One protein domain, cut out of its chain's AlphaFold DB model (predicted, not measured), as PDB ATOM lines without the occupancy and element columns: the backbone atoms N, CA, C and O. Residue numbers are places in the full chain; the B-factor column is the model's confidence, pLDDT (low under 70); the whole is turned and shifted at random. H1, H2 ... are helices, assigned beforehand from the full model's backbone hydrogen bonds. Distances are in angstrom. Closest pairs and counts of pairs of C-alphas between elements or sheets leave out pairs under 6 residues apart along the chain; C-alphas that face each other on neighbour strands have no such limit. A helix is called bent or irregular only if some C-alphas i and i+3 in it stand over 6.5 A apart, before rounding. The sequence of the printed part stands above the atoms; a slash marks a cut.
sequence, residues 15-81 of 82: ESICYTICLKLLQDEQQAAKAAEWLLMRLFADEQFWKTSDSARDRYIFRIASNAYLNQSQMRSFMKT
ATOM      1  N   GLU A  15     126.447 191.555 111.031       91.38
ATOM      2  CA  GLU A  15     125.881 192.348 109.934       91.38
ATOM      3  C   GLU A  15     126.742 193.564 109.597       91.38
ATOM      4  O   GLU A  15     127.120 193.749 108.440       91.38
ATOM      5  N   SER A  16     127.149 194.340 110.605       91.56
ATOM      6  CA  SER A  16     127.989 195.525 110.400       91.56
ATOM      7  C   SER A  16     129.340 195.176 109.767       91.56
ATOM      8  O   SER A  16     129.848 195.926 108.931       91.56
ATOM      9  N   ILE A  17     129.912 194.020 110.120       90.88
ATOM     10  CA  ILE A  17     131.179 193.530 109.559       90.88
ATOM     11  C   ILE A  17     130.974 193.097 108.106       90.88
ATOM     12  O   ILE A  17     131.748 193.502 107.238       90.88
ATOM     13  N   CYS A  18     129.915 192.331 107.829       91.19
ATOM     14  CA  CYS A  18     129.549 191.917 106.475       91.19
ATOM     15  C   CYS A  18     129.369 193.135 105.562       91.19
ATOM     16  O   CYS A  18     130.008 193.215 104.515       91.19
ATOM     17  N   TYR A  19     128.583 194.120 106.004       92.00
ATOM     18  CA  TYR A  19     128.365 195.362 105.268       92.00
ATOM     19  C   TYR A  19     129.662 196.137 105.042       92.00
ATOM     20  O   TYR A  19     129.966 196.499 103.911       92.00
ATOM     21  N   THR A  20     130.480 196.331 106.080       92.81
ATOM     22  CA  THR A  20     131.749 197.067 105.963       92.81
ATOM     23  C   THR A  20     132.706 196.407 104.971       92.81
ATOM     24  O   THR A  20     133.367 197.095 104.194       92.81
ATOM     25  N   ILE A  21     132.799 195.073 104.978       90.19
ATOM     26  CA  ILE A  21     133.635 194.333 104.028       90.19
ATOM     27  C   ILE A  21     133.087 194.497 102.609       90.19
ATOM     28  O   ILE A  21     133.841 194.860 101.707       90.19
ATOM     29  N   CYS A  22     131.785 194.287 102.410       89.50
ATOM     30  CA  CYS A  22     131.142 194.444 101.108       89.50
ATOM     31  C   CYS A  22     131.273 195.875 100.569       89.50
ATOM     32  O   CYS A  22     131.582 196.044  99.394       89.50
ATOM     33  N   LEU A  23     131.136 196.893 101.419       90.56
ATOM     34  CA  LEU A  23     131.301 198.297 101.049       90.56
ATOM     35  C   LEU A  23     132.733 198.602 100.613       90.56
ATOM     36  O   LEU A  23     132.939 199.238  99.584       90.56
ATOM     37  N   LYS A  24     133.736 198.089 101.336       90.00
ATOM     38  CA  LYS A  24     135.145 198.239 100.942       90.00
ATOM     39  C   LYS A  24     135.467 197.554  99.609       90.00
ATOM     40  O   LYS A  24     136.337 198.036  98.891       90.00
ATOM     41  N   LEU A  25     134.797 196.445  99.293       85.62
ATOM     42  CA  LEU A  25     135.024 195.675  98.064       85.62
ATOM     43  C   LEU A  25     134.266 196.226  96.846       85.62
ATOM     44  O   LEU A  25     134.772 196.149  95.728       85.62
ATOM     45  N   LEU A  26     133.051 196.740  97.046       85.12
ATOM     46  CA  LEU A  26     132.155 197.171  95.966       85.12
ATOM     47  C   LEU A  26     132.150 198.684  95.752       85.12
ATOM     48  O   LEU A  26     131.801 199.120  94.661       85.12
ATOM     49  N   GLN A  27     132.533 199.469  96.766       86.88
ATOM     50  CA  GLN A  27     132.532 200.940  96.750       86.88
ATOM     51  C   GLN A  27     131.176 201.570  96.375       86.88
ATOM     52  O   GLN A  27     131.108 202.729  95.979       86.88
ATOM     53  N   ASP A  28     130.095 200.810  96.534       88.75
ATOM     54  CA  ASP A  28     128.719 201.192  96.231       88.75
ATOM     55  C   ASP A  28     127.842 200.704  97.386       88.75
ATOM     56  O   ASP A  28     127.800 199.506  97.680       88.75
ATOM     57  N   GLU A  29     127.176 201.631  98.073       88.81
ATOM     58  CA  GLU A  29     126.393 201.328  99.275       88.81
ATOM     59  C   GLU A  29     125.206 200.403  98.999       88.81
ATOM     60  O   GLU A  29     124.912 199.516  99.805       88.81
ATOM     61  N   GLN A  30     124.541 200.573  97.855       87.75
ATOM     62  CA  GLN A  30     123.354 199.803  97.500       87.75
ATOM     63  C   GLN A  30     123.734 198.362  97.147       87.75
ATOM     64  O   GLN A  30     123.094 197.403  97.586       87.75
ATOM     65  N   GLN A  31     124.812 198.195  96.386       85.94
ATOM     66  CA  GLN A  31     125.372 196.890  96.062       85.94
ATOM     67  C   GLN A  31     125.973 196.217  97.297       85.94
ATOM     68  O   GLN A  31     125.812 195.008  97.464       85.94
ATOM     69  N   ALA A  32     126.614 196.982  98.183       88.69
ATOM     70  CA  ALA A  32     127.164 196.474  99.431       88.69
ATOM     71  C   ALA A  32     126.083 195.950 100.374       88.69
ATOM     72  O   ALA A  32     126.267 194.880 100.951       88.69
ATOM     73  N   ALA A  33     124.950 196.646 100.488       89.38
ATOM     74  CA  ALA A  33     123.813 196.186 101.281       89.38
ATOM     75  C   ALA A  33     123.274 194.843 100.760       89.38
ATOM     76  O   ALA A  33     123.194 193.876 101.519       89.38
ATOM     77  N   LYS A  34     123.014 194.740  99.449       88.75
ATOM     78  CA  LYS A  34     122.555 193.489  98.813       88.75
ATOM     79  C   LYS A  34     123.572 192.349  98.963       88.75
ATOM     80  O   LYS A  34     123.204 191.203  99.213       88.75
ATOM     81  N   ALA A  35     124.862 192.652  98.818       89.44
ATOM     82  CA  ALA A  35     125.929 191.667  98.974       89.44
ATOM     83  C   ALA A  35     126.075 191.193 100.427       89.44
ATOM     84  O   ALA A  35     126.303 190.006 100.660       89.44
ATOM     85  N   ALA A  36     125.907 192.092 101.398       91.12
ATOM     86  CA  ALA A  36     125.930 191.761 102.816       91.12
ATOM     87  C   ALA A  36     124.734 190.888 103.212       91.12
ATOM     88  O   ALA A  36     124.916 189.907 103.926       91.12
ATOM     89  N   GLU A  37     123.537 191.181 102.697       91.50
ATOM     90  CA  GLU A  37     122.347 190.347 102.893       91.50
ATOM     91  C   GLU A  37     122.570 188.925 102.358       91.50
ATOM     92  O   GLU A  37     122.388 187.937 103.077       91.50
ATOM     93  N   TRP A  38     123.053 188.809 101.117       90.56
ATOM     94  CA  TRP A  38     123.408 187.521 100.525       90.56
ATOM     95  C   TRP A  38     124.459 186.773 101.352       90.56
ATOM     96  O   TRP A  38     124.330 185.570 101.593       90.56
ATOM     97  N   LEU A  39     125.484 187.484 101.830       91.25
ATOM     98  CA  LEU A  39     126.540 186.916 102.659       91.25
ATOM     99  C   LEU A  39     125.983 186.391 103.988       91.25
ATOM    100  O   LEU A  39     126.320 185.279 104.383       91.25
ATOM    101  N   LEU A  40     125.093 187.130 104.652       92.31
ATOM    102  CA  LEU A  40     124.442 186.692 105.890       92.31
ATOM    103  C   LEU A  40     123.598 185.431 105.675       92.31
ATOM    104  O   LEU A  40     123.682 184.498 106.475       92.31
ATOM    105  N   MET A  41     122.845 185.354 104.573       91.00
ATOM    106  CA  MET A  41     122.108 184.141 104.204       91.00
ATOM    107  C   MET A  41     123.046 182.961 103.938       91.00
ATOM    108  O   MET A  41     122.783 181.837 104.372       91.00
ATOM    109  N   ARG A  42     124.179 183.212 103.273       90.50
ATOM    110  CA  ARG A  42     125.197 182.190 103.024       90.50
ATOM    111  C   ARG A  42     125.804 181.675 104.327       90.50
ATOM    112  O   ARG A  42     125.902 180.464 104.493       90.50
ATOM    113  N   LEU A  43     126.156 182.567 105.253       91.44
ATOM    114  CA  LEU A  43     126.688 182.219 106.575       91.44
ATOM    115  C   LEU A  43     125.658 181.467 107.424       91.44
ATOM    116  O   LEU A  43     126.020 180.550 108.157       91.44
ATOM    117  N   PHE A  44     124.369 181.801 107.303       91.31
ATOM    118  CA  PHE A  44     123.306 181.074 107.994       91.31
ATOM    119  C   PHE A  44     123.258 179.596 107.589       91.31
ATOM    120  O   PHE A  44     123.143 178.719 108.454       91.31
ATOM    121  N   ALA A  45     123.376 179.331 106.286       90.06
ATOM    122  CA  ALA A  45     123.385 177.989 105.712       90.06
ATOM    123  C   ALA A  45     124.726 177.248 105.888       90.06
ATOM    124  O   ALA A  45     124.784 176.038 105.673       90.06
ATOM    125  N   ASP A  46     125.798 177.941 106.275       90.19
ATOM    126  CA  ASP A  46     127.136 177.363 106.382       90.19
ATOM    127  C   ASP A  46     127.387 176.737 107.763       90.19
ATOM    128  O   ASP A  46     127.542 177.421 108.776       90.19
ATOM    129  N   GLU A  47     127.470 175.408 107.828       89.06
ATOM    130  CA  GLU A  47     127.794 174.713 109.076       89.06
ATOM    131  C   GLU A  47     129.181 175.050 109.631       89.06
ATOM    132  O   GLU A  47     129.371 175.020 110.850       89.06
ATOM    133  N   GLN A  48     130.164 175.344 108.775       89.25
ATOM    134  CA  GLN A  48     131.516 175.654 109.235       89.25
ATOM    135  C   GLN A  48     131.548 176.981 109.985       89.25
ATOM    136  O   GLN A  48     132.254 177.093 110.987       89.25
ATOM    137  N   PHE A  49     130.736 177.954 109.573       89.69
ATOM    138  CA  PHE A  49     130.576 179.212 110.300       89.69
ATOM    139  C   PHE A  49     130.111 178.979 111.746       89.69
ATOM    140  O   PHE A  49     130.662 179.563 112.684       89.69
ATOM    141  N   TRP A  50     129.155 178.068 111.943       89.88
ATOM    142  CA  TRP A  50     128.633 177.719 113.269       89.88
ATOM    143  C   TRP A  50     129.613 176.901 114.118       89.88
ATOM    144  O   TRP A  50     129.574 176.992 115.342       89.88
ATOM    145  N   LYS A  51     130.498 176.124 113.482       89.38
ATOM    146  CA  LYS A  51     131.573 175.366 114.150       89.38
ATOM    147  C   LYS A  51     132.803 176.232 114.456       89.38
ATOM    148  O   LYS A  51     133.643 175.838 115.261       89.38
ATOM    149  N   THR A  52     132.916 177.400 113.827       88.75
ATOM    150  CA  THR A  52     134.032 178.331 114.022       88.75
ATOM    151  C   THR A  52     133.887 179.068 115.354       88.75
ATOM    152  O   THR A  52     132.803 179.553 115.697       88.75
ATOM    153  N   SER A  53     134.991 179.170 116.100       85.25
ATOM    154  CA  SER A  53     135.045 179.921 117.354       85.25
ATOM    155  C   SER A  53     134.759 181.402 117.122       85.25
ATOM    156  O   SER A  53     135.083 181.960 116.073       85.25
ATOM    157  N   ASP A  54     134.206 182.066 118.132       80.44
ATOM    158  CA  ASP A  54     133.878 183.492 118.056       80.44
ATOM    159  C   ASP A  54     135.093 184.352 117.655       80.44
ATOM    160  O   ASP A  54     134.967 185.236 116.816       80.44
ATOM    161  N   SER A  55     136.293 184.018 118.142       82.94
ATOM    162  CA  SER A  55     137.554 184.706 117.814       82.94
ATOM    163  C   SER A  55     138.052 184.515 116.373       82.94
ATOM    164  O   SER A  55     138.888 185.286 115.896       82.94
ATOM    165  N   ALA A  56     137.582 183.481 115.677       86.81
ATOM    166  CA  ALA A  56     137.947 183.193 114.291       86.81
ATOM    167  C   ALA A  56     136.840 183.578 113.300       86.81
ATOM    168  O   ALA A  56     137.063 183.550 112.087       86.81
ATOM    169  N   ARG A  57     135.660 183.961 113.798       86.12
ATOM    170  CA  ARG A  57     134.470 184.181 112.980       86.12
ATOM    171  C   ARG A  57     134.611 185.382 112.048       86.12
ATOM    172  O   ARG A  57     134.293 185.248 110.876       86.12
ATOM    173  N   ASP A  58     135.199 186.486 112.498       86.62
ATOM    174  CA  ASP A  58     135.422 187.667 111.646       86.62
ATOM    175  C   ASP A  58     136.356 187.359 110.472       86.62
ATOM    176  O   ASP A  58     136.097 187.728 109.325       86.62
ATOM    177  N   ARG A  59     137.424 186.594 110.737       88.94
ATOM    178  CA  ARG A  59     138.334 186.106 109.691       88.94
ATOM    179  C   ARG A  59     137.631 185.151 108.730       88.94
ATOM    180  O   ARG A  59     137.899 185.185 107.530       88.94
ATOM    181  N   TYR A  60     136.729 184.320 109.244       91.19
ATOM    182  CA  TYR A  60     135.916 183.428 108.425       91.19
ATOM    183  C   TYR A  60     134.963 184.210 107.513       91.19
ATOM    184  O   TYR A  60     134.940 183.968 106.309       91.19
ATOM    185  N   ILE A  61     134.246 185.197 108.060       89.94
ATOM    186  CA  ILE A  61     133.352 186.093 107.312       89.94
ATOM    187  C   ILE A  61     134.125 186.779 106.186       89.94
ATOM    188  O   ILE A  61     133.694 186.732 105.037       89.94
ATOM    189  N   PHE A  62     135.297 187.344 106.493       89.62
ATOM    190  CA  PHE A  62     136.152 187.968 105.485       89.62
ATOM    191  C   PHE A  62     136.537 186.990 104.376       89.62
ATOM    192  O   PHE A  62     136.382 187.303 103.201       89.62
ATOM    193  N   ARG A  63     136.965 185.772 104.727       89.88
ATOM    194  CA  ARG A  63     137.320 184.746 103.741       89.88
ATOM    195  C   ARG A  63     136.152 184.406 102.814       89.88
ATOM    196  O   ARG A  63     136.364 184.304 101.608       89.88
ATOM    197  N   ILE A  64     134.943 184.228 103.349       89.38
ATOM    198  CA  ILE A  64     133.755 183.932 102.534       89.38
ATOM    199  C   ILE A  64     133.405 185.123 101.641       89.38
ATOM    200  O   ILE A  64     133.199 184.934 100.445       89.38
ATOM    201  N   ALA A  65     133.407 186.340 102.191       87.38
ATOM    202  CA  ALA A  65     133.127 187.565 101.449       87.38
ATOM    203  C   ALA A  65     134.119 187.774 100.294       87.38
ATOM    204  O   ALA A  65     133.710 187.974  99.152       87.38
ATOM    205  N   SER A  66     135.424 187.656 100.560       85.81
ATOM    206  CA  SER A  66     136.468 187.770  99.538       85.81
ATOM    207  C   SER A  66     136.351 186.677  98.481       85.81
ATOM    208  O   SER A  66     136.487 186.961  97.297       85.81
ATOM    209  N   ASN A  67     136.059 185.436  98.877       85.88
ATOM    210  CA  ASN A  67     135.904 184.336  97.929       85.88
ATOM    211  C   ASN A  67     134.659 184.512  97.043       85.88
ATOM    212  O   ASN A  67     134.706 184.226  95.851       85.88
ATOM    213  N   ALA A  68     133.552 185.007  97.597       80.75
ATOM    214  CA  ALA A  68     132.341 185.307  96.838       80.75
ATOM    215  C   ALA A  68     132.540 186.473  95.860       80.75
ATOM    216  O   ALA A  68     132.085 186.405  94.719       80.75
ATOM    217  N   TYR A  69     133.265 187.508  96.291       79.88
ATOM    218  CA  TYR A  69     133.615 188.648  95.452       79.88
ATOM    219  C   TYR A  69     134.554 188.256  94.304       79.88
ATOM    220  O   TYR A  69     134.300 188.612  93.157       79.88
ATOM    221  N   LEU A  70     135.617 187.494  94.590       72.25
ATOM    222  CA  LEU A  70     136.561 187.024  93.570       72.25
ATOM    223  C   LEU A  70     135.884 186.074  92.572       72.25
ATOM    224  O   LEU A  70     136.130 186.162  91.372       72.25
ATOM    225  N   ASN A  71     134.967 185.227  93.042       68.94
ATOM    226  CA  ASN A  71     134.172 184.339  92.195       68.94
ATOM    227  C   ASN A  71     132.855 184.999  91.752       68.94
ATOM    228  O   ASN A  71     131.797 184.391  91.907       68.94
ATOM    229  N   GLN A  72     132.916 186.218  91.187       63.78
ATOM    230  CA  GLN A  72     131.785 187.093  90.795       63.78
ATOM    231  C   GLN A  72     130.554 186.408  90.155       63.78
ATOM    232  O   GLN A  72     129.476 187.006  90.116       63.78
ATOM    233  N   SER A  73     130.675 185.184  89.638       55.84
ATOM    234  CA  SER A  73     129.581 184.377  89.094       55.84
ATOM    235  C   SER A  73     128.433 184.139  90.084       55.84
ATOM    236  O   SER A  73     127.274 184.226  89.682       55.84
ATOM    237  N   GLN A  74     128.714 183.900  91.371       60.50
ATOM    238  CA  GLN A  74     127.658 183.604  92.353       60.50
ATOM    239  C   GLN A  74     126.927 184.864  92.836       60.50
ATOM    240  O   GLN A  74     125.704 184.865  92.952       60.50
ATOM    241  N   MET A  75     127.660 185.964  93.038       62.31
ATOM    242  CA  MET A  75     127.086 187.240  93.489       62.31
ATOM    243  C   MET A  75     126.257 187.921  92.392       62.31
ATOM    244  O   MET A  75     125.159 188.408  92.657       62.31
ATOM    245  N   ARG A  76     126.717 187.893  91.132       61.69
ATOM    246  CA  ARG A  76     125.980 188.495  90.006       61.69
ATOM    247  C   ARG A  76     124.625 187.835  89.752       61.69
ATOM    248  O   ARG A  76     123.712 188.523  89.311       61.69
ATOM    249  N   SER A  77     124.484 186.532  90.012       60.84
ATOM    250  CA  SER A  77     123.194 185.846  89.855       60.84
ATOM    251  C   SER A  77     122.154 186.338  90.861       60.84
ATOM    252  O   SER A  77     120.986 186.414  90.512       60.84
ATOM    253  N   PHE A  78     122.576 186.689  92.080       60.38
ATOM    254  CA  PHE A  78     121.690 187.209  93.122       60.38
ATOM    255  C   PHE A  78     121.370 188.700  92.924       60.38
ATOM    256  O   PHE A  78     120.240 189.136  93.127       60.38
ATOM    257  N   MET A  79     122.345 189.488  92.460       64.19
ATOM    258  CA  MET A  79     122.195 190.939  92.277       64.19
ATOM    259  C   MET A  79     121.360 191.333  91.046       64.19
ATOM    260  O   MET A  79     120.880 192.460  90.989       64.19
ATOM    261  N   LYS A  80     121.170 190.430  90.072       58.09
ATOM    262  CA  LYS A  80     120.334 190.661  88.875       58.09
ATOM    263  C   LYS A  80     118.830 190.468  89.109       58.09
ATOM    264  O   LYS A  80     118.046 190.745  88.209       58.09
ATOM    265  N   THR A  81     118.433 189.973  90.278       53.72
ATOM    266  CA  THR A  81     117.047 189.584  90.600       53.72
ATOM    267  C   THR A  81     116.253 190.645  91.372       53.72
ATOM    268  O   THR A  81     115.246 190.317  91.993       53.72
TER     269      THR A  81
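What this domain is: This is residues 15 to 81 of the 82 residues of an uncharacterized protein of Paenibacillus sp. Leaf72 (UniProt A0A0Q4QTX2). Two helices, H1 and H4, run side by side the same way, and the long helix H2 crosses them steeply, running back the other way. The short H3 makes the turn from H2 into H4 at one end of the long axis, and H5 lies towards the opposite end, beside residues 31 to 38 of H2. The printed part has 67 residues with five named helices, H1 to H5 in order along the chain, and no named strand; the class is all helix. It is compact, with a radius of gyration of the C-alphas of 11.4 A, yet elongated in outline, spanning 33 by 19 by 18 A.

How they stand to each other: H4, residues 54 to 70, is the hub, touching the four other helices; the packing is mostly crossed. H2, residues 29 to 45, only just touches it, with 3 pairs of C-alphas within 8 A, through residues 39 to 43 of H2 and 61 to 65 of H4 alone. Their closest C-alphas, of Leu 39 and Ala 65, are 6.7 A apart, and they run opposite ways at a steep tilt of 60 degrees. H1, residues 15 to 26, touches H4 at a shallow tilt of 31 degrees, the same way; the closest C-alphas, of Ile 21 and Phe 62, are 7.0 A apart. H1 also touches H2, opposite ways at a steep tilt of 53 degrees, with C-alphas of Cys 22 and Ala 32 closest at 4.8 A. H3, residues 47 to 51, only just touches H4, with 3 pairs of C-alphas within 8 A; the closest, of Phe 49 and Arg 57, are 6.9 A apart. H5, residues 73 to 79, touches residues 31 to 38 of H2 alone, the C-alphas of Lys 34 and Met 79 being closest at 7.0 A. H5 and H4 touch only at the corner, and only just, with 3 pairs of C-alphas within 8 A; the closest, of Ala 68 and Met 75, are 6.5 A apart. H1 and H3, H1 and H5, and H3 and H5 are apart. Every O i to N i+4 pair is within hydrogen-bond range in H1, H2 and H3; in H4 11 of 13 are, and in H5 1 of 3, beside 1 of 4 O i to N i+3 pairs.

Where its parts are: H2 measures 24.4 A from first to last C-alpha, H4 24.9 A, H1 16.1 A, H5 10.4 A and H3 6.4 A. H4 is irregular, with C-alphas 55 and 58 7.2 A apart. C-alpha 15, where H1 begins, is at (125.881, 192.348, 109.934); C-alpha 45, where H2 ends, is at (123.385, 177.989, 105.712); C-alpha 79, where H5 ends, is at (122.195, 190.939, 92.277).

The domain as a whole: The two C-alphas farthest apart, of Ser 55 and Thr 81, are 34.4 A apart. The printed part has no cut, and the four links between helices are tight. The mean pLDDT of the printed part is 83.9; residues 71 to 81 are under 70.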